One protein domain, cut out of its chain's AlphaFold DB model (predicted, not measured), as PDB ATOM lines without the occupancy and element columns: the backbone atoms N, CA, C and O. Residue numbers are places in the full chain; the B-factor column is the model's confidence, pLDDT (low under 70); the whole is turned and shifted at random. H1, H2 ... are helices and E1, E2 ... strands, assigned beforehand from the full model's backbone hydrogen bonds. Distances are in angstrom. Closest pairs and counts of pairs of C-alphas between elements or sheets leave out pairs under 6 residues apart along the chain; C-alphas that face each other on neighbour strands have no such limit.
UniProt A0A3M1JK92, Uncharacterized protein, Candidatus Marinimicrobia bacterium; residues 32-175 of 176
ATOM      1  N   SER A  32     -12.906  35.256  19.131       86.06
ATOM      2  CA  SER A  32     -12.848  34.086  20.006       86.06
ATOM      3  C   SER A  32     -13.992  34.106  21.029       86.06
ATOM      4  O   SER A  32     -14.481  35.166  21.421       86.06
ATOM      5  N   ALA A  33     -14.417  32.929  21.502       85.44
ATOM      6  CA  ALA A  33     -15.444  32.840  22.544       85.44
ATOM      7  C   ALA A  33     -15.016  33.536  23.854       85.44
ATOM      8  O   ALA A  33     -15.865  34.033  24.590       85.44
ATOM      9  N   LEU A  34     -13.706  33.593  24.117       86.25
ATOM     10  CA  LEU A  34     -13.125  34.300  25.258       86.25
ATOM     11  C   LEU A  34     -13.326  35.809  25.115       86.25
ATOM     12  O   LEU A  34     -13.922  36.437  25.988       86.25
ATOM     13  N   ASP A  35     -12.925  36.368  23.973       88.00
ATOM     14  CA  ASP A  35     -13.044  37.805  23.722       88.00
ATOM     15  C   ASP A  35     -14.512  38.241  23.637       88.00
ATOM     16  O   ASP A  35     -14.863  39.306  24.135       88.00
ATOM     17  N   ALA A  36     -15.395  37.398  23.086       88.12
ATOM     18  CA  ALA A  36     -16.837  37.646  23.082       88.12
ATOM     19  C   ALA A  36     -17.422  37.698  24.500       88.12
ATOM     20  O   ALA A  36     -18.233  38.573  24.804       88.12
ATOM     21  N   ALA A  37     -17.000  36.782  25.380       86.50
ATOM     22  CA  ALA A  37     -17.441  36.765  26.769       86.50
ATOM     23  C   ALA A  37     -16.958  38.009  27.527       86.50
ATOM     24  O   ALA A  37     -17.751  38.636  28.227       86.50
ATOM     25  N   ALA A  38     -15.693  38.403  27.349       86.25
ATOM     26  CA  ALA A  38     -15.162  39.633  27.932       86.25
ATOM     27  C   ALA A  38     -15.886  40.879  27.397       86.25
ATOM     28  O   ALA A  38     -16.231  41.770  28.172       86.25
ATOM     29  N   CYS A  39     -16.185  40.912  26.096       87.31
ATOM     30  CA  CYS A  39     -16.923  42.004  25.469       87.31
ATOM     31  C   CYS A  39     -18.314  42.201  26.082       87.31
ATOM     32  O   CYS A  39     -18.669  43.310  26.473       87.31
ATOM     33  N   GLY A  40     -19.069  41.110  26.245       85.44
ATOM     34  CA  GLY A  40     -20.411  41.160  26.830       85.44
ATOM     35  C   GLY A  40     -20.435  41.681  28.270       85.44
ATOM     36  O   GLY A  40     -21.460  42.181  28.726       85.44
ATOM     37  N   VAL A  41     -19.312  41.616  28.993       83.31
ATOM     38  CA  VAL A  41     -19.205  42.206  30.333       83.31
ATOM     39  C   VAL A  41     -19.107  43.731  30.278       83.31
ATOM     40  O   VAL A  41     -19.716  44.391  31.116       83.31
ATOM     41  N   TYR A  42     -18.405  44.302  29.296       79.69
ATOM     42  CA  TYR A  42     -18.339  45.760  29.122       79.69
ATOM     43  C   TYR A  42     -19.685  46.364  28.710       79.69
ATOM     44  O   TYR A  42     -19.983  47.501  29.061       79.69
ATOM     45  N   GLU A  43     -20.528  45.602  28.012       76.31
ATOM     46  CA  GLU A  43     -21.878  46.042  27.633       76.31
ATOM     47  C   GLU A  43     -22.858  46.069  28.819       76.31
ATOM     48  O   GLU A  43     -23.920  46.696  28.741       76.31
ATOM     49  N   VAL A  44     -22.525  45.394  29.926       73.19
ATOM     50  CA  VAL A  44     -23.424  45.180  31.064       73.19
ATOM     51  C   VAL A  44     -22.754  45.605  32.377       73.19
ATOM     52  O   VAL A  44     -22.237  44.788  33.140       73.19
ATOM     53  N   ASP A  45     -22.869  46.901  32.690       63.81
ATOM     54  CA  ASP A  45     -22.376  47.561  33.918       63.81
ATOM     55  C   ASP A  45     -22.670  46.795  35.229       63.81
ATOM     56  O   ASP A  45     -21.928  46.916  36.205       63.81
ATOM     57  N   SER A  46     -23.762  46.020  35.291       59.88
ATOM     58  CA  SER A  46     -24.210  45.331  36.511       59.88
ATOM     59  C   SER A  46     -23.371  44.116  36.913       59.88
ATOM     60  O   SER A  46     -23.562  43.605  38.015       59.88
ATOM     61  N   LEU A  47     -22.498  43.613  36.036       68.25
ATOM     62  CA  LEU A  47     -21.674  42.429  36.314       68.25
ATOM     63  C   LEU A  47     -20.358  42.764  37.030       68.25
ATOM     64  O   LEU A  47     -19.695  41.862  37.538       68.25
ATOM     65  N   ALA A  48     -19.997  44.047  37.103       68.31
ATOM     66  CA  ALA A  48     -18.730  44.477  37.669       68.31
ATOM     67  C   ALA A  48     -18.769  44.627  39.191       68.31
ATOM     68  O   ALA A  48     -19.626  45.299  39.769       68.31
ATOM     69  N   ILE A  49     -17.756  44.065  39.845       73.00
ATOM     70  CA  ILE A  49     -17.472  44.311  41.252       73.00
ATOM     71  C   ILE A  49     -16.844  45.697  41.355       73.00
ATOM     72  O   ILE A  49     -15.779  45.969  40.797       73.00
ATOM     73  N   SER A  50     -17.502  46.602  42.078       70.75
ATOM     74  CA  SER A  50     -16.925  47.915  42.352       70.75
ATOM     75  C   SER A  50     -15.975  47.819  43.538       70.75
ATOM     76  O   SER A  50     -16.403  47.563  44.665       70.75
ATOM     77  N   LEU A  51     -14.687  48.047  43.290       71.50
ATOM     78  CA  LEU A  51     -13.690  48.175  44.346       71.50
ATOM     79  C   LEU A  51     -13.265  49.620  44.525       71.50
ATOM     80  O   LEU A  51     -13.049  50.353  43.563       71.50
ATOM     81  N   ARG A  52     -13.088  50.023  45.783       68.56
ATOM     82  CA  ARG A  52     -12.527  51.332  46.108       68.56
ATOM     83  C   ARG A  52     -11.002  51.258  46.121       68.56
ATOM     84  O   ARG A  52     -10.470  50.329  46.725       68.56
ATOM     85  N   PRO A  53     -10.292  52.220  45.505       66.69
ATOM     86  CA  PRO A  53      -8.855  52.338  45.660       66.69
ATOM     87  C   PRO A  53      -8.508  52.454  47.142       66.69
ATOM     88  O   PRO A  53      -9.097  53.273  47.852       66.69
ATOM     89  N   ALA A  54      -7.541  51.663  47.596       68.62
ATOM     90  CA  ALA A  54      -6.875  51.901  48.866       68.62
ATOM     91  C   ALA A  54      -5.453  52.389  48.611       68.62
ATOM     92  O   ALA A  54      -4.661  51.732  47.931       68.62
ATOM     93  N   ALA A  55      -5.124  53.536  49.199       70.94
ATOM     94  CA  ALA A  55      -3.740  53.942  49.348       70.94
ATOM     95  C   ALA A  55      -3.078  53.032  50.390       70.94
ATOM     96  O   ALA A  55      -3.621  52.833  51.478       70.94
ATOM     97  N   LEU A  56      -1.917  52.474  50.049       79.12
ATOM     98  CA  LEU A  56      -1.110  51.727  51.009       79.12
ATOM     99  C   LEU A  56      -0.460  52.723  51.986       79.12
ATOM    100  O   LEU A  56       0.181  53.663  51.515       79.12
ATOM    101  N   PRO A  57      -0.607  52.543  53.309       80.44
ATOM    102  CA  PRO A  57       0.107  53.344  54.299       80.44
ATOM    103  C   PRO A  57       1.628  53.208  54.165       80.44
ATOM    104  O   PRO A  57       2.122  52.145  53.791       80.44
ATOM    105  N   ASP A  58       2.377  54.227  54.597       74.81
ATOM    106  CA  ASP A  58       3.853  54.221  54.586       74.81
ATOM    107  C   ASP A  58       4.475  53.086  55.426       74.81
ATOM    108  O   ASP A  58       5.631  52.715  55.234       74.81
ATOM    109  N   THR A  59       3.712  52.509  56.358       78.19
ATOM    110  CA  THR A  59       4.128  51.363  57.184       78.19
ATOM    111  C   THR A  59       4.034  50.022  56.457       78.19
ATOM    112  O   THR A  59       4.504  49.016  56.983       78.19
ATOM    113  N   VAL A  60       3.416  49.979  55.276       79.12
ATOM    114  CA  VAL A  60       3.255  48.765  54.471       79.12
ATOM    115  C   VAL A  60       4.430  48.656  53.505       79.12
ATOM    116  O   VAL A  60       4.387  49.140  52.373       79.12
ATOM    117  N   VAL A  61       5.506  48.031  53.979       78.44
ATOM    118  CA  VAL A  61       6.800  48.054  53.283       78.44
ATOM    119  C   VAL A  61       7.039  46.774  52.484       78.44
ATOM    120  O   VAL A  61       7.532  46.841  51.358       78.44
ATOM    121  N   THR A  62       6.669  45.608  53.020       88.81
ATOM    122  CA  THR A  62       6.940  44.319  52.364       88.81
ATOM    123  C   THR A  62       5.784  43.862  51.478       88.81
ATOM    124  O   THR A  62       4.641  44.276  51.659       88.81
ATOM    125  N   PHE A  63       6.055  42.969  50.522       87.06
ATOM    126  CA  PHE A  63       5.000  42.353  49.710       87.06
ATOM    127  C   PHE A  63       3.935  41.648  50.558       87.06
ATOM    128  O   PHE A  63       2.746  41.811  50.298       87.06
ATOM    129  N   ALA A  64       4.352  40.919  51.596       87.94
ATOM    130  CA  ALA A  64       3.433  40.241  52.502       87.94
ATOM    131  C   ALA A  64       2.516  41.238  53.226       87.94
ATOM    132  O   ALA A  64       1.307  41.015  53.275       87.94
ATOM    133  N   ASP A  65       3.061  42.369  53.692       87.81
ATOM    134  CA  ASP A  65       2.261  43.427  54.322       87.81
ATOM    135  C   ASP A  65       1.262  44.029  53.326       87.81
ATOM    136  O   ASP A  65       0.107  44.271  53.676       87.81
ATOM    137  N   ARG A  66       1.683  44.248  52.068       88.25
ATOM    138  CA  ARG A  66       0.812  44.768  50.997       88.25
ATOM    139  C   ARG A  66      -0.354  43.827  50.725       88.25
ATOM    140  O   ARG A  66      -1.495  44.278  50.648       88.25
ATOM    141  N   VAL A  67      -0.068  42.533  50.595       87.56
ATOM    142  CA  VAL A  67      -1.083  41.501  50.362       87.56
ATOM    143  C   VAL A  67      -2.036  41.407  51.549       87.56
ATOM    144  O   VAL A  67      -3.249  41.411  51.345       87.56
ATOM    145  N   ALA A  68      -1.514  41.369  52.778       87.38
ATOM    146  CA  ALA A  68      -2.324  41.299  53.991       87.38
ATOM    147  C   ALA A  68      -3.252  42.514  54.114       87.38
ATOM    148  O   ALA A  68      -4.461  42.342  54.241       87.38
ATOM    149  N   PHE A  69      -2.714  43.727  53.962       88.75
ATOM    150  CA  PHE A  69      -3.490  44.963  54.047       88.75
ATOM    151  C   PHE A  69      -4.627  45.014  53.017       88.75
ATOM    152  O   PHE A  69      -5.766  45.325  53.358       88.75
ATOM    153  N   LEU A  70      -4.344  44.691  51.751       87.25
ATOM    154  CA  LEU A  70      -5.362  44.704  50.696       87.25
ATOM    155  C   LEU A  70      -6.399  43.589  50.877       87.25
ATOM    156  O   LEU A  70      -7.576  43.800  50.589       87.25
ATOM    157  N   THR A  71      -5.985  42.434  51.404       86.44
ATOM    158  CA  THR A  71      -6.896  41.337  51.758       86.44
ATOM    159  C   THR A  71      -7.833  41.747  52.895       86.44
ATOM    160  O   THR A  71      -9.042  41.563  52.781       86.44
ATOM    161  N   GLU A  72      -7.306  42.366  53.956       86.00
ATOM    162  CA  GLU A  72      -8.098  42.904  55.073       86.00
ATOM    163  C   GLU A  72      -9.050  44.020  54.625       86.00
ATOM    164  O   GLU A  72     -10.182  44.101  55.099       86.00
ATOM    165  N   ALA A  73      -8.623  44.847  53.667       82.75
ATOM    166  CA  ALA A  73      -9.450  45.889  53.062       82.75
ATOM    167  C   ALA A  73     -10.530  45.347  52.103       82.75
ATOM    168  O   ALA A  73     -11.330  46.130  51.588       82.75
ATOM    169  N   GLY A  74     -10.565  44.035  51.838       79.31
ATOM    170  CA  GLY A  74     -11.504  43.414  50.899       79.31
ATOM    171  C   GLY A  74     -11.201  43.713  49.426       79.31
ATOM    172  O   GLY A  74     -12.065  43.538  48.571       79.31
ATOM    173  N   ILE A  75      -9.983  44.162  49.116       82.69
ATOM    174  CA  ILE A  75      -9.505  44.486  47.764       82.69
ATOM    175  C   ILE A  75      -8.725  43.277  47.229       82.69
ATOM    176  O   ILE A  75      -7.543  43.342  46.872       82.69
ATOM    177  N   VAL A  76      -9.405  42.135  47.255       80.12
ATOM    178  CA  VAL A  76      -8.859  40.819  46.934       80.12
ATOM    179  C   VAL A  76      -9.850  40.037  46.086       80.12
ATOM    180  O   VAL A  76     -11.051  40.039  46.360       80.12
ATOM    181  N   PHE A  77      -9.337  39.332  45.085       77.88
ATOM    182  CA  PHE A  77     -10.118  38.441  44.242       77.88
ATOM    183  C   PHE A  77      -9.561  37.031  44.286       77.88
ATOM    184  O   PHE A  77      -8.371  36.814  44.066       77.88
ATOM    185  N   GLY A  78     -10.441  36.077  44.573       72.12
ATOM    186  CA  GLY A  78     -10.154  34.662  44.400       72.12
ATOM    187  C   GLY A  78     -10.377  34.274  42.948       72.12
ATOM    188  O   GLY A  78     -11.449  34.518  42.399       72.12
ATOM    189  N   VAL A  79      -9.366  33.674  42.345       69.69
ATOM    190  CA  VAL A  79      -9.424  33.138  40.996       69.69
ATOM    191  C   VAL A  79      -9.557  31.629  41.116       69.69
ATOM    192  O   VAL A  79      -8.589  30.931  41.413       69.69
ATOM    193  N   ASP A  80     -10.785  31.157  40.917       67.56
ATOM    194  CA  ASP A  80     -11.115  29.738  40.807       67.56
ATOM    195  C   ASP A  80     -11.256  29.374  39.308       67.56
ATOM    196  O   ASP A  80     -11.437  30.259  38.461       67.56
ATOM    197  N   SER A  81     -11.149  28.088  38.958       61.47
ATOM    198  CA  SER A  81     -11.184  27.608  37.563       61.47
ATOM    199  C   SER A  81     -12.408  28.115  36.783       61.47
ATOM    200  O   SER A  81     -13.524  28.066  37.300       61.47
ATOM    201  N   ASP A  82     -12.195  28.552  35.537       65.56
ATOM    202  CA  ASP A  82     -13.216  28.994  34.567       65.56
ATOM    203  C   ASP A  82     -14.080  30.190  35.006       65.56
ATOM    204  O   ASP A  82     -15.240  30.334  34.613       65.56
ATOM    205  N   SER A  83     -13.513  31.078  35.823       71.06
ATOM    206  CA  SER A  83     -14.206  32.274  36.290       71.06
ATOM    207  C   SER A  83     -13.947  33.506  35.410       71.06
ATOM    208  O   SER A  83     -12.834  33.748  34.932       71.06
ATOM    209  N   LEU A  84     -15.006  34.291  35.195       77.88
ATOM    210  CA  LEU A  84     -14.984  35.586  34.519       77.88
ATOM    211  C   LEU A  84     -15.398  36.648  35.532       77.88
ATOM    212  O   LEU A  84     -16.517  36.623  36.045       77.88
ATOM    213  N   TRP A  85     -14.493  37.573  35.812       77.44
ATOM    214  CA  TRP A  85     -14.703  38.657  36.760       77.44
ATOM    215  C   TRP A  85     -14.537  39.985  36.054       77.44
ATOM    216  O   TRP A  85     -13.679  40.122  35.184       77.44
ATOM    217  N   SER A  86     -15.291  40.990  36.480       79.06
ATOM    218  CA  SER A  86     -14.976  42.366  36.130       79.06
ATOM    219  C   SER A  86     -14.896  43.259  37.343       79.06
ATOM    220  O   SER A  86     -15.598  43.080  38.338       79.06
ATOM    221  N   VAL A  87     -13.996  44.226  37.246       75.62
ATOM    222  CA  VAL A  87     -13.749  45.228  38.268       75.62
ATOM    223  C   VAL A  87     -14.022  46.581  37.650       75.62
ATOM    224  O   VAL A  87     -13.401  46.939  36.649       75.62
ATOM    225  N   ARG A  88     -14.947  47.328  38.254       76.25
ATOM    226  CA  ARG A  88     -15.189  48.729  37.909       76.25
ATOM    227  C   ARG A  88     -14.424  49.613  38.875       76.25
ATOM    228  O   ARG A  88     -14.679  49.575  40.084       76.25
ATOM    229  N   PHE A  89     -13.541  50.449  38.346       72.88
ATOM    230  CA  PHE A  89     -12.795  51.404  39.157       72.88
ATOM    231  C   PHE A  89     -13.595  52.705  39.345       72.88
ATOM    232  O   PHE A  89     -14.281  53.143  38.417       72.88
ATOM    233  N   PRO A  90     -13.545  53.354  40.525       61.97
ATOM    234  CA  PRO A  90     -14.516  54.397  40.873       61.97
ATOM    235  C   PRO A  90     -14.293  55.745  40.201       61.97
ATOM    236  O   PRO A  90     -15.207  56.564  40.193       61.97
ATOM    237  N   THR A  91     -13.084  56.014  39.719       58.53
ATOM    238  CA  THR A  91     -12.678  57.357  39.297       58.53
ATOM    239  C   THR A  91     -13.000  57.655  37.838       58.53
ATOM    240  O   THR A  91     -13.335  58.797  37.564       58.53
ATOM    241  N   ASP A  92     -13.037  56.654  36.947       59.81
ATOM    242  CA  ASP A  92     -13.154  56.908  35.497       59.81
ATOM    243  C   ASP A  92     -14.073  55.943  34.734       59.81
ATOM    244  O   ASP A  92     -14.025  55.875  33.513       59.81
ATOM    245  N   SER A  93     -14.919  55.169  35.426       67.94
ATOM    246  CA  SER A  93     -15.659  54.054  34.795       67.94
ATOM    247  C   SER A  93     -14.742  53.121  33.999       67.94
ATOM    248  O   SER A  93     -15.159  52.556  33.000       67.94
ATOM    249  N   LEU A  94     -13.494  52.974  34.450       74.00
ATOM    250  CA  LEU A  94     -12.580  52.006  33.879       74.00
ATOM    251  C   LEU A  94     -13.056  50.617  34.275       74.00
ATOM    252  O   LEU A  94     -13.367  50.370  35.449       74.00
ATOM    253  N   TYR A  95     -13.079  49.722  33.301       77.38
ATOM    254  CA  TYR A  95     -13.407  48.330  33.507       77.38
ATOM    255  C   TYR A  95     -12.192  47.466  33.199       77.38
ATOM    256  O   TYR A  95     -11.516  47.595  32.179       77.38
ATOM    257  N   MET A  96     -11.918  46.553  34.118       84.06
ATOM    258  CA  MET A  96     -11.017  45.442  33.873       84.06
ATOM    259  C   MET A  96     -11.830  44.170  33.870       84.06
ATOM    260  O   MET A  96     -12.598  43.943  34.803       84.06
ATOM    261  N   VAL A  97     -11.610  43.324  32.874       84.00
ATOM    262  CA  VAL A  97     -12.128  41.958  32.874       84.00
ATOM    263  C   VAL A  97     -10.965  41.011  33.113       84.00
ATOM    264  O   VAL A  97      -9.960  41.052  32.407       84.00
ATOM    265  N   PHE A  98     -11.098  40.165  34.126       83.94
ATOM    266  CA  PHE A  98     -10.164  39.099  34.439       83.94
ATOM    267  C   PHE A  98     -10.835  37.765  34.121       83.94
ATOM    268  O   PHE A  98     -11.882  37.440  34.684       83.94
ATOM    269  N   GLN A  99     -10.234  36.990  33.228       82.81
ATOM    270  CA  GLN A  99     -10.768  35.714  32.771       82.81
ATOM    271  C   GLN A  99      -9.764  34.587  32.987       82.81
ATOM    272  O   GLN A  99      -8.589  34.695  32.634       82.81
ATOM    273  N   VAL A 100     -10.249  33.474  33.525       80.00
ATOM    274  CA  VAL A 100      -9.508  32.214  33.612       80.00
ATOM    275  C   VAL A 100      -9.866  31.358  32.409       80.00
ATOM    276  O   VAL A 100     -11.042  31.077  32.191       80.00
ATOM    277  N   VAL A 101      -8.868  30.961  31.622       72.25
ATOM    278  CA  VAL A 101      -9.080  30.148  30.407       72.25
ATOM    279  C   VAL A 101      -8.838  28.664  30.678       72.25
ATOM    280  O   VAL A 101      -9.469  27.806  30.070       72.25
ATOM    281  N   ASN A 102      -7.900  28.364  31.577       67.75
ATOM    282  CA  ASN A 102      -7.584  27.031  32.084       67.75
ATOM    283  C   ASN A 102      -6.883  27.177  33.452       67.75
ATOM    284  O   ASN A 102      -6.792  28.290  33.980       67.75
ATOM    285  N   SER A 103      -6.381  26.077  34.033       64.69
ATOM    286  CA  SER A 103      -5.725  26.136  35.343       64.69
ATOM    287  C   SER A 103      -4.614  27.190  35.377       64.69
ATOM    288  O   SER A 103      -4.653  27.989  36.293       64.69
ATOM    289  N   GLY A 104      -3.766  27.333  34.348       69.19
ATOM    290  CA  GLY A 104      -2.616  28.257  34.356       69.19
ATOM    291  C   GLY A 104      -2.818  29.618  33.666       69.19
ATOM    292  O   GLY A 104      -2.290  30.631  34.127       69.19
ATOM    293  N   ASP A 105      -3.617  29.690  32.606       84.31
ATOM    294  CA  ASP A 105      -3.728  30.873  31.749       84.31
ATOM    295  C   ASP A 105      -4.771  31.852  32.273       84.31
ATOM    296  O   ASP A 105      -5.951  31.523  32.452       84.31
ATOM    297  N   LYS A 106      -4.322  33.086  32.490       86.25
ATOM    298  CA  LYS A 106      -5.130  34.214  32.947       86.25
ATOM    299  C   LYS A 106      -5.086  35.310  31.900       86.25
ATOM    300  O   LYS A 106      -4.008  35.762  31.518       86.25
ATOM    301  N   VAL A 107      -6.249  35.747  31.443       89.44
ATOM    302  CA  VAL A 107      -6.371  36.817  30.455       89.44
ATOM    303  C   VAL A 107      -6.966  38.036  31.131       89.44
ATOM    304  O   VAL A 107      -7.984  37.953  31.815       89.44
ATOM    305  N   ILE A 108      -6.302  39.169  30.954       89.00
ATOM    306  CA  ILE A 108      -6.713  40.450  31.509       89.00
ATOM    307  C   ILE A 108      -7.010  41.384  30.351       89.00
ATOM    308  O   ILE A 108      -6.148  41.629  29.504       89.00
ATOM    309  N   TYR A 109      -8.222  41.916  30.346       89.25
ATOM    310  CA  TYR A 109      -8.679  42.911  29.395       89.25
ATOM    311  C   TYR A 109      -8.847  44.257  30.096       89.25
ATOM    312  O   TYR A 109      -9.275  44.306  31.253       89.25
ATOM    313  N   THR A 110      -8.550  45.344  29.387       87.44
ATOM    314  CA  THR A 110      -8.899  46.706  29.818       87.44
ATOM    315  C   THR A 110      -9.606  47.447  28.699       87.44
ATOM    316  O   THR A 110      -9.311  47.227  27.523       87.44
ATOM    317  N   ASP A 111     -10.502  48.352  29.074       86.31
ATOM    318  CA  ASP A 111     -11.247  49.210  28.148       86.31
ATOM    319  C   ASP A 111     -10.592  50.569  27.878       86.31
ATOM    320  O   ASP A 111     -10.984  51.295  26.970       86.31
ATOM    321  N   HIS A 112      -9.541  50.893  28.629       81.88
ATOM    322  CA  HIS A 112      -8.762  52.114  28.478       81.88
ATOM    323  C   HIS A 112      -7.264  51.825  28.390       81.88
ATOM    324  O   HIS A 112      -6.780  50.752  28.779       81.88
ATOM    325  N   ASN A 113      -6.524  52.830  27.918       78.06
ATOM    326  CA  ASN A 113      -5.072  52.841  27.990       78.06
ATOM    327  C   ASN A 113      -4.626  53.072  29.437       78.06
ATOM    328  O   ASN A 113      -4.665  54.197  29.933       78.06
ATOM    329  N   VAL A 114      -4.203  52.003  30.105       78.31
ATOM    330  CA  VAL A 114      -3.650  52.063  31.457       78.31
ATOM    331  C   VAL A 114      -2.327  51.341  31.550       78.31
ATOM    332  O   VAL A 114      -2.120  50.268  30.967       78.31
ATOM    333  N   ASN A 115      -1.453  51.914  32.369       82.06
ATOM    334  CA  ASN A 115      -0.280  51.212  32.836       82.06
ATOM    335  C   ASN A 115      -0.752  50.118  33.784       82.06
ATOM    336  O   ASN A 115      -1.477  50.360  34.747       82.06
ATOM    337  N   PHE A 116      -0.337  48.900  33.489       84.88
ATOM    338  CA  PHE A 116      -0.677  47.725  34.263       84.88
ATOM    339  C   PHE A 116       0.618  47.013  34.608       84.88
ATOM    340  O   PHE A 116       1.455  46.778  33.735       84.88
ATOM    341  N   SER A 117       0.764  46.637  35.868       88.06
ATOM    342  CA  SER A 117       1.790  45.702  36.288       88.06
ATOM    343  C   SER A 117       1.187  44.625  37.170       88.06
ATOM    344  O   SER A 117       0.320  44.872  38.007       88.06
ATOM    345  N   LEU A 118       1.668  43.408  36.953       90.19
ATOM    346  CA  LEU A 118       1.401  42.261  37.796       90.19
ATOM    347  C   LEU A 118       2.705  41.896  38.493       90.19
ATOM    348  O   LEU A 118       3.748  41.859  37.844       90.19
ATOM    349  N   SER A 119       2.662  41.624  39.790       91.06
ATOM    350  CA  SER A 119       3.856  41.272  40.556       91.06
ATOM    351  C   SER A 119       3.631  40.060  41.448       91.06
ATOM    352  O   SER A 119       2.568  39.913  42.051       91.06
ATOM    353  N   ASP A 120       4.672  39.243  41.563       90.62
ATOM    354  CA  ASP A 120       4.834  38.209  42.584       90.62
ATOM    355  C   ASP A 120       6.041  38.595  43.446       90.62
ATOM    356  O   ASP A 120       7.169  38.741  42.957       90.62
ATOM    357  N   GLY A 121       5.795  38.880  44.723       87.88
ATOM    358  CA  GLY A 121       6.803  39.497  45.574       87.88
ATOM    359  C   GLY A 121       7.189  40.900  45.087       87.88
ATOM    360  O   GLY A 121       6.346  41.755  44.804       87.88
ATOM    361  N   ASP A 122       8.495  41.133  44.988       83.38
ATOM    362  CA  ASP A 122       9.067  42.363  44.427       83.38
ATOM    363  C   ASP A 122       9.414  42.221  42.932       83.38
ATOM    364  O   ASP A 122      10.052  43.100  42.352       83.38
ATOM    365  N   THR A 123       9.000  41.119  42.292       89.06
ATOM    366  CA  THR A 123       9.267  40.854  40.874       89.06
ATOM    367  C   THR A 123       8.034  41.156  40.036       89.06
ATOM    368  O   THR A 123       6.956  40.616  40.277       89.06
ATOM    369  N   THR A 124       8.191  41.995  39.014       91.25
ATOM    370  CA  THR A 124       7.148  42.218  38.005       91.25
ATOM    371  C   THR A 124       7.114  41.058  37.016       91.25
ATOM    372  O   THR A 124       8.144  40.667  36.468       91.25
ATOM    373  N   ILE A 125       5.919  40.537  36.768       91.94
ATOM    374  CA  ILE A 125       5.631  39.493  35.793       91.94
ATOM    375  C   ILE A 125       5.234  40.163  34.480       91.94
ATOM    376  O   ILE A 125       4.292  40.958  34.427       91.94
ATOM    377  N   SER A 126       5.946  39.827  33.410       91.94
ATOM    378  CA  SER A 126       5.567  40.221  32.055       91.94
ATOM    379  C   SER A 126       4.495  39.277  31.503       91.94
ATOM    380  O   SER A 126       4.531  38.080  31.796       91.94
ATOM    381  N   PRO A 127       3.547  39.786  30.703       92.25
ATOM    382  CA  PRO A 127       2.609  38.928  29.998       92.25
ATOM    383  C   PRO A 127       3.337  38.054  28.975       92.25
ATOM    384  O   PRO A 127       4.341  38.455  28.385       92.25
ATOM    385  N   ALA A 128       2.809  36.854  28.766       91.12
ATOM    386  CA  ALA A 128       3.242  35.944  27.717       91.12
ATOM    387  C   ALA A 128       2.807  36.435  26.326       91.12
ATOM    388  O   ALA A 128       3.505  36.203  25.341       91.12
ATOM    389  N   GLU A 129       1.675  37.140  26.257       88.69
ATOM    390  CA  GLU A 129       1.116  37.697  25.027       88.69
ATOM    391  C   GLU A 129       0.395  39.021  25.321       88.69
ATOM    392  O   GLU A 129      -0.360  39.115  26.289       88.69
ATOM    393  N   GLU A 130       0.606  40.035  24.477       87.94
ATOM    394  CA  GLU A 130      -0.100  41.333  24.531       87.94
ATOM    395  C   GLU A 130      -0.830  41.671  23.222       87.94
ATOM    396  O   GLU A 130      -1.410  42.747  23.073       87.94
ATOM    397  N   ALA A 131      -0.761  40.778  22.235       82.94
ATOM    398  CA  ALA A 131      -1.360  41.021  20.938       82.94
ATOM    399  C   ALA A 131      -2.887  40.877  21.010       82.94
ATOM    400  O   ALA A 131      -3.433  39.975  21.653       82.94
ATOM    401  N   ILE A 132      -3.566  41.767  20.294       85.00
ATOM    402  CA  ILE A 132      -4.990  41.670  20.002       85.00
ATOM    403  C   ILE A 132      -5.178  41.743  18.492       85.00
ATOM    404  O   ILE A 132      -4.577  42.582  17.815       85.00
ATOM    405  N   GLU A 133      -5.978  40.833  17.948       86.31
ATOM    406  CA  GLU A 133      -6.291  40.854  16.525       86.31
ATOM    407  C   GLU A 133      -7.181  42.054  16.190       86.31
ATOM    408  O   GLU A 133      -8.088  42.414  16.943       86.31
ATOM    409  N   LEU A 134      -6.958  42.663  15.022       85.12
ATOM    410  CA  LEU A 134      -7.770  43.794  14.564       85.12
ATOM    411  C   LEU A 134      -9.242  43.408  14.361       85.12
ATOM    412  O   LEU A 134     -10.115  44.241  14.576       85.12
ATOM    413  N   SER A 135      -9.517  42.154  13.996       85.06
ATOM    414  CA  SER A 135     -10.864  41.568  13.957       85.06
ATOM    415  C   SER A 135     -11.548  41.643  15.323       85.06
ATOM    416  O   SER A 135     -12.712  42.030  15.395       85.06
ATOM    417  N   THR A 136     -10.825  41.340  16.405       87.75
ATOM    418  CA  THR A 136     -11.334  41.441  17.778       87.75
ATOM    419  C   THR A 136     -11.639  42.877  18.168       87.75
ATOM    420  O   THR A 136     -12.716  43.139  18.693       87.75
ATOM    421  N   VAL A 137     -10.744  43.817  17.855       86.56
ATOM    422  CA  VAL A 137     -10.979  45.250  18.114       86.56
ATOM    423  C   VAL A 137     -12.169  45.773  17.305       86.56
ATOM    424  O   VAL A 137     -12.968  46.554  17.810       86.56
ATOM    425  N   ALA A 138     -12.315  45.331  16.054       85.50
ATOM    426  CA  ALA A 138     -13.407  45.755  15.187       85.50
ATOM    427  C   ALA A 138     -14.771  45.208  15.644       85.50
ATOM    428  O   ALA A 138     -15.761  45.933  15.586       85.50
ATOM    429  N   ALA A 139     -14.829  43.962  16.128       86.56
ATOM    430  CA  ALA A 139     -16.064  43.382  16.663       86.56
ATOM    431  C   ALA A 139     -16.384  43.845  18.093       86.56
ATOM    432  O   ALA A 139     -17.555  43.926  18.451       86.56
ATOM    433  N   CYS A 140     -15.367  44.137  18.908       87.88
ATOM    434  CA  CYS A 140     -15.524  44.629  20.271       87.88
ATOM    435  C   CYS A 140     -14.659  45.878  20.514       87.88
ATOM    436  O   CYS A 140     -13.555  45.774  21.059       87.88
ATOM    437  N   PRO A 141     -15.162  47.079  20.175       85.88
ATOM    438  CA  PRO A 141     -14.393  48.317  20.301       85.88
ATOM    439  C   PRO A 141     -14.104  48.713  21.757       85.88
ATOM    440  O   PRO A 141     -13.281  49.593  21.995       85.88
ATOM    441  N   TYR A 142     -14.760  48.068  22.728       86.31
ATOM    442  CA  TYR A 142     -14.492  48.253  24.153       86.31
ATOM    443  C   TYR A 142     -13.214  47.563  24.620       86.31
ATOM    444  O   TYR A 142     -12.695  47.935  25.663       86.31
ATOM    445  N   ILE A 143     -12.688  46.564  23.904       88.25
ATOM    446  CA  ILE A 143     -11.424  45.939  24.303       88.25
ATOM    447  C   ILE A 143     -10.275  46.795  23.774       88.25
ATOM    448  O   ILE A 143      -9.938  46.750  22.591       88.25
ATOM    449  N   PHE A 144      -9.642  47.548  24.671       86.88
ATOM    450  CA  PHE A 144      -8.475  48.360  24.345       86.88
ATOM    451  C   PHE A 144      -7.175  47.560  24.438       86.88
ATOM    452  O   PHE A 144      -6.310  47.663  23.568       86.88
ATOM    453  N   SER A 145      -7.018  46.759  25.495       88.19
ATOM    454  CA  SER A 145      -5.850  45.892  25.667       88.19
ATOM    455  C   SER A 145      -6.239  44.490  26.114       88.19
ATOM    456  O   SER A 145      -7.249  44.298  26.793       88.19
ATOM    457  N   ARG A 146      -5.411  43.515  25.729       90.69
ATOM    458  CA  ARG A 146      -5.503  42.108  26.117       90.69
ATOM    459  C   ARG A 146      -4.113  41.638  26.523       90.69
ATOM    460  O   ARG A 146      -3.175  41.764  25.744       90.69
ATOM    461  N   ARG A 147      -3.977  41.100  27.733       91.31
ATOM    462  CA  ARG A 147      -2.719  40.559  28.261       91.31
ATOM    463  C   ARG A 147      -2.938  39.146  28.777       91.31
ATOM    464  O   ARG A 147      -3.821  38.931  29.604       91.31
ATOM    465  N   VAL A 148      -2.135  38.198  28.312       91.00
ATOM    466  CA  VAL A 148      -2.182  36.794  28.741       91.00
ATOM    467  C   VAL A 148      -1.023  36.520  29.689       91.00
ATOM    468  O   VAL A 148       0.124  36.835  29.381       91.00
ATOM    469  N   TYR A 149      -1.313  35.914  30.834       90.69
ATOM    470  CA  TYR A 149      -0.346  35.529  31.854       90.69
ATOM    471  C   TYR A 149      -0.428  34.032  32.136       90.69
ATOM    472  O   TYR A 149      -1.519  33.486  32.276       90.69
ATOM    473  N   HIS A 150       0.730  33.395  32.299       89.38
ATOM    474  CA  HIS A 150       0.838  32.041  32.838       89.38
ATOM    475  C   HIS A 150       1.137  32.151  34.334       89.38
ATOM    476  O   HIS A 150       2.282  32.384  34.725       89.38
ATOM    477  N   LEU A 151       0.100  32.066  35.166       86.44
ATOM    478  CA  LEU A 151       0.220  32.196  36.620       86.44
ATOM    479  C   LEU A 151       0.054  30.824  37.256       86.44
ATOM    480  O   LEU A 151      -0.850  30.104  36.865       86.44
ATOM    481  N   GLY A 152       0.902  30.488  38.228       85.31
ATOM    482  CA  GLY A 152       0.716  29.305  39.072       85.31
ATOM    483  C   GLY A 152      -0.090  29.631  40.331       85.31
ATOM    484  O   GLY A 152      -0.560  30.757  40.508       85.31
ATOM    485  N   ALA A 153      -0.241  28.662  41.235       85.56
ATOM    486  CA  ALA A 153      -0.865  28.905  42.534       85.56
ATOM    487  C   ALA A 153      -0.070  29.945  43.346       85.56
ATOM    488  O   ALA A 153       1.151  29.834  43.487       85.56
ATOM    489  N   GLY A 154      -0.754  30.947  43.904       87.38
ATOM    490  CA  GLY A 154      -0.093  32.019  44.646       87.38
ATOM    491  C   GLY A 154      -0.918  33.291  44.813       87.38
ATOM    492  O   GLY A 154      -2.082  33.370  44.417       87.38
ATOM    493  N   SER A 155      -0.283  34.296  45.412       89.56
ATOM    494  CA  SER A 155      -0.841  35.637  45.592       89.56
ATOM    495  C   SER A 155      -0.099  36.608  44.694       89.56
ATOM    496  O   SER A 155       1.117  36.731  44.793       89.56
ATOM    497  N   TYR A 156      -0.836  37.343  43.877       89.88
ATOM    498  CA  TYR A 156      -0.290  38.312  42.939       89.88
ATOM    499  C   TYR A 156      -0.827  39.702  43.244       89.88
ATOM    500  O   TYR A 156      -1.979  39.863  43.646       89.88
ATOM    501  N   LEU A 157       0.004  40.720  43.041       89.62
ATOM    502  CA  LEU A 157      -0.395  42.116  43.164       89.62
ATOM    503  C   LEU A 157      -0.616  42.695  41.770       89.62
ATOM    504  O   LEU A 157       0.321  42.759  40.977       89.62
ATOM    505  N   ILE A 158      -1.832  43.153  41.489       87.25
ATOM    506  CA  ILE A 158      -2.111  43.990  40.323       87.25
ATOM    507  C   ILE A 158      -1.976  45.445  40.746       87.25
ATOM    508  O   ILE A 158      -2.635  45.883  41.690       87.25
ATOM    509  N   CYS A 159      -1.164  46.197  40.012       85.00
ATOM    510  CA  CYS A 159      -1.124  47.648  40.064       85.00
ATOM    511  C   CYS A 159      -1.607  48.209  38.727       85.00
ATOM    512  O   CYS A 159      -1.098  47.854  37.666       85.00
ATOM    513  N   LEU A 160      -2.564  49.123  38.792       80.62
ATOM    514  CA  LEU A 160      -3.009  49.926  37.666       80.62
ATOM    515  C   LEU A 160      -2.678  51.382  37.938       80.62
ATOM    516  O   LEU A 160      -3.014  51.897  39.009       80.62
ATOM    517  N   SER A 161      -2.063  52.038  36.963       76.75
ATOM    518  CA  SER A 161      -1.897  53.481  36.960       76.75
ATOM    519  C   SER A 161      -2.396  54.105  35.657       76.75
ATOM    520  O   SER A 161      -2.092  53.644  34.558       76.75
ATOM    521  N   SER A 162      -3.188  55.164  35.787       69.31
ATOM    522  CA  SER A 162      -3.558  56.072  34.694       69.31
ATOM    523  C   SER A 162      -2.872  57.425  34.906       69.31
ATOM    524  O   SER A 162      -2.367  57.692  36.002       69.31
ATOM    525  N   GLU A 163      -2.846  58.280  33.883       63.47
ATOM    526  CA  GLU A 163      -2.470  59.689  34.035       63.47
ATOM    527  C   GLU A 163      -3.517  60.412  34.903       63.47
ATOM    528  O   GLU A 163      -4.435  61.026  34.383       63.47
ATOM    529  N   ASP A 164      -3.350  60.303  36.227       55.34
ATOM    530  CA  ASP A 164      -3.993  61.077  37.302       55.34
ATOM    531  C   ASP A 164      -5.542  60.964  37.406       55.34
ATOM    532  O   ASP A 164      -6.246  61.357  36.481       55.34
ATOM    533  N   PRO A 165      -6.149  60.492  38.526       52.38
ATOM    534  CA  PRO A 165      -5.579  60.123  39.828       52.38
ATOM    535  C   PRO A 165      -5.602  58.610  40.131       52.38
ATOM    536  O   PRO A 165      -5.492  58.200  41.292       52.38
ATOM    537  N   VAL A 166      -5.789  57.741  39.135       59.69
ATOM    538  CA  VAL A 166      -6.032  56.313  39.405       59.69
ATOM    539  C   VAL A 166      -4.724  55.576  39.642       59.69
ATOM    540  O   VAL A 166      -4.096  55.124  38.698       59.69
ATOM    541  N   ASN A 167      -4.329  55.427  40.905       70.69
ATOM    542  CA  ASN A 167      -3.392  54.392  41.339       70.69
ATOM    543  C   ASN A 167      -4.180  53.341  42.113       70.69
ATOM    544  O   ASN A 167      -4.497  53.526  43.290       70.69
ATOM    545  N   PHE A 168      -4.527  52.250  41.444       77.75
ATOM    546  CA  PHE A 168      -5.305  51.173  42.037       77.75
ATOM    547  C   PHE A 168      -4.432  49.939  42.243       77.75
ATOM    548  O   PHE A 168      -3.685  49.536  41.354       77.75
ATOM    549  N   LYS A 169      -4.530  49.333  43.427       83.69
ATOM    550  CA  LYS A 169      -3.806  48.112  43.780       83.69
ATOM    551  C   LYS A 169      -4.793  47.080  44.287       83.69
ATOM    552  O   LYS A 169      -5.619  47.424  45.124       83.69
ATOM    553  N   MET A 170      -4.688  45.843  43.820       85.25
ATOM    554  CA  MET A 170      -5.497  44.719  44.304       85.25
ATOM    555  C   MET A 170      -4.699  43.431  44.361       85.25
ATOM    556  O   MET A 170      -3.699  43.273  43.659       85.25
ATOM    557  N   VAL A 171      -5.184  42.501  45.176       86.56
ATOM    558  CA  VAL A 171      -4.627  41.153  45.285       86.56
ATOM    559  C   VAL A 171      -5.445  40.182  44.445       86.56
ATOM    560  O   VAL A 171      -6.671  40.165  44.511       86.56
ATOM    561  N   VAL A 172      -4.750  39.331  43.702       85.81
ATOM    562  CA  VAL A 172      -5.314  38.180  43.000       85.81
ATOM    563  C   VAL A 172      -4.779  36.916  43.662       85.81
ATOM    564  O   VAL A 172      -3.571  36.700  43.699       85.81
ATOM    565  N   LEU A 173      -5.670  36.090  44.204       84.12
ATOM    566  CA  LEU A 173      -5.347  34.795  44.798       84.12
ATOM    567  C   LEU A 173      -5.657  33.697  43.780       84.12
ATOM    568  O   LEU A 173      -6.829  33.420  43.532       84.12
ATOM    569  N   ASN A 174      -4.632  33.065  43.211       83.00
ATOM    570  CA  ASN A 174      -4.792  31.904  42.336       83.00
ATOM    571  C   ASN A 174      -4.713  30.620  43.172       83.00
ATOM    572  O   ASN A 174      -3.687  30.363  43.807       83.00
ATOM    573  N   LYS A 175      -5.801  29.845  43.204       71.81
ATOM    574  CA  LYS A 175      -5.963  28.682  44.097       71.81
ATOM    575  C   LYS A 175      -5.757  27.313  43.432       71.81
ATOM    576  O   LYS A 175      -6.165  26.332  44.043       71.81
TER     577      LYS A 175
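This is residues 32 to 175 of the 176 residues of an uncharacterized protein of Candidatus Marinimicrobia bacterium (UniProt A0A3M1JK92). Two strongly twisted sheets of five strands each stand face to face as a sandwich, with H1 packed on the outside of one sheet and H2 on the outside of the other. The short helix H3 lies beyond H1 at one end of the long axis, while H2 and the link before it lie at the other. The printed part has 144 residues with three named helices and ten named strands, in the order H1 E1 H2 E2 E3 E4 E5 E6 E7 H3 E8 E9 E10; its class is mixed, helices and strands. Both sheets are mixed, ordered E1 E3 E4 E5 E8 and E2 E10 E9 E6 E7. The whole is compact, with a radius of gyration of the C-alphas of 14.6 A and spans of 46 by 32 by 24 A.

H1, residues 33 to 42, is on the sheet of E1, residues 48 to 50, E3, residues 84 to 88, E4, residues 95 to 100, E5, residues 105 to 110, and E8, residues 145 to 150. Its height over the sheet is 9.0 A, and its closest C-alphas to E4 are Ala 38 and Val 97, 6.2 A apart. E1 is parallel to E3, with N 49 and O 86 within hydrogen-bond range at 2.8 A. E3, E4 and E5 form a meander, each strand the antiparallel neighbour of the one before, in two hairpins; N 87 and O 96 are 2.8 A apart, as are N 99 and O 107. E8 is antiparallel to E5, with N 106 and O 149 at 2.8 A. H2, residues 63 to 72, is on the sheet of E2, residues 76 to 79, E10, residues 167 to 174, E9, residues 154 to 161, E6, residues 115 to 120, and E7, residues 123 to 125. Its height over the sheet is 8.7 A, and it runs across the strands, at 89 degrees to E10 on the local plane; the closest C-alphas of the two are Val 67 and Val 171, 6.2 A apart. E2 is parallel to E10, with N 77 and O 171 at 2.9 A. E9 and E10 form a hairpin, with N 156 and O 172 at 2.8 A. E6 is antiparallel to E9, with N 159 and O 117 at 2.8 A, and forms a hairpin with E7, with N 125 and O 118 at 2.8 A. The facing parts of the sandwich, two sheets face to face, are 10.2 A centre to centre. H3, residues 134 to 139, is on neither sheet; it is close to H1 but not clearly touching, with the closest C-alphas, Asp 35 and Thr 136, 7.2 A apart. Every O i to N i+4 pair is within hydrogen-bond range in H2 and H3; in H1, 5 of 6 are.

H1 begins at C-alpha 33 (-15.444, 32.840, 22.544) and is 14.8 A long; H2 is 14.2 A long. E9 is 22.9 A long, and E10, 22.6 A long, ends at C-alpha 174 (-4.792, 31.904, 42.336).

The C-alphas farthest apart, Thr 59 and Ser 135, are 46.8 A apart. The printed part has no cut; the link from E1 to H2, residues 51 to 62, is long. The mean pLDDT of the printed part is 80.7, and 23 residues are under 70, among them 162 to 166.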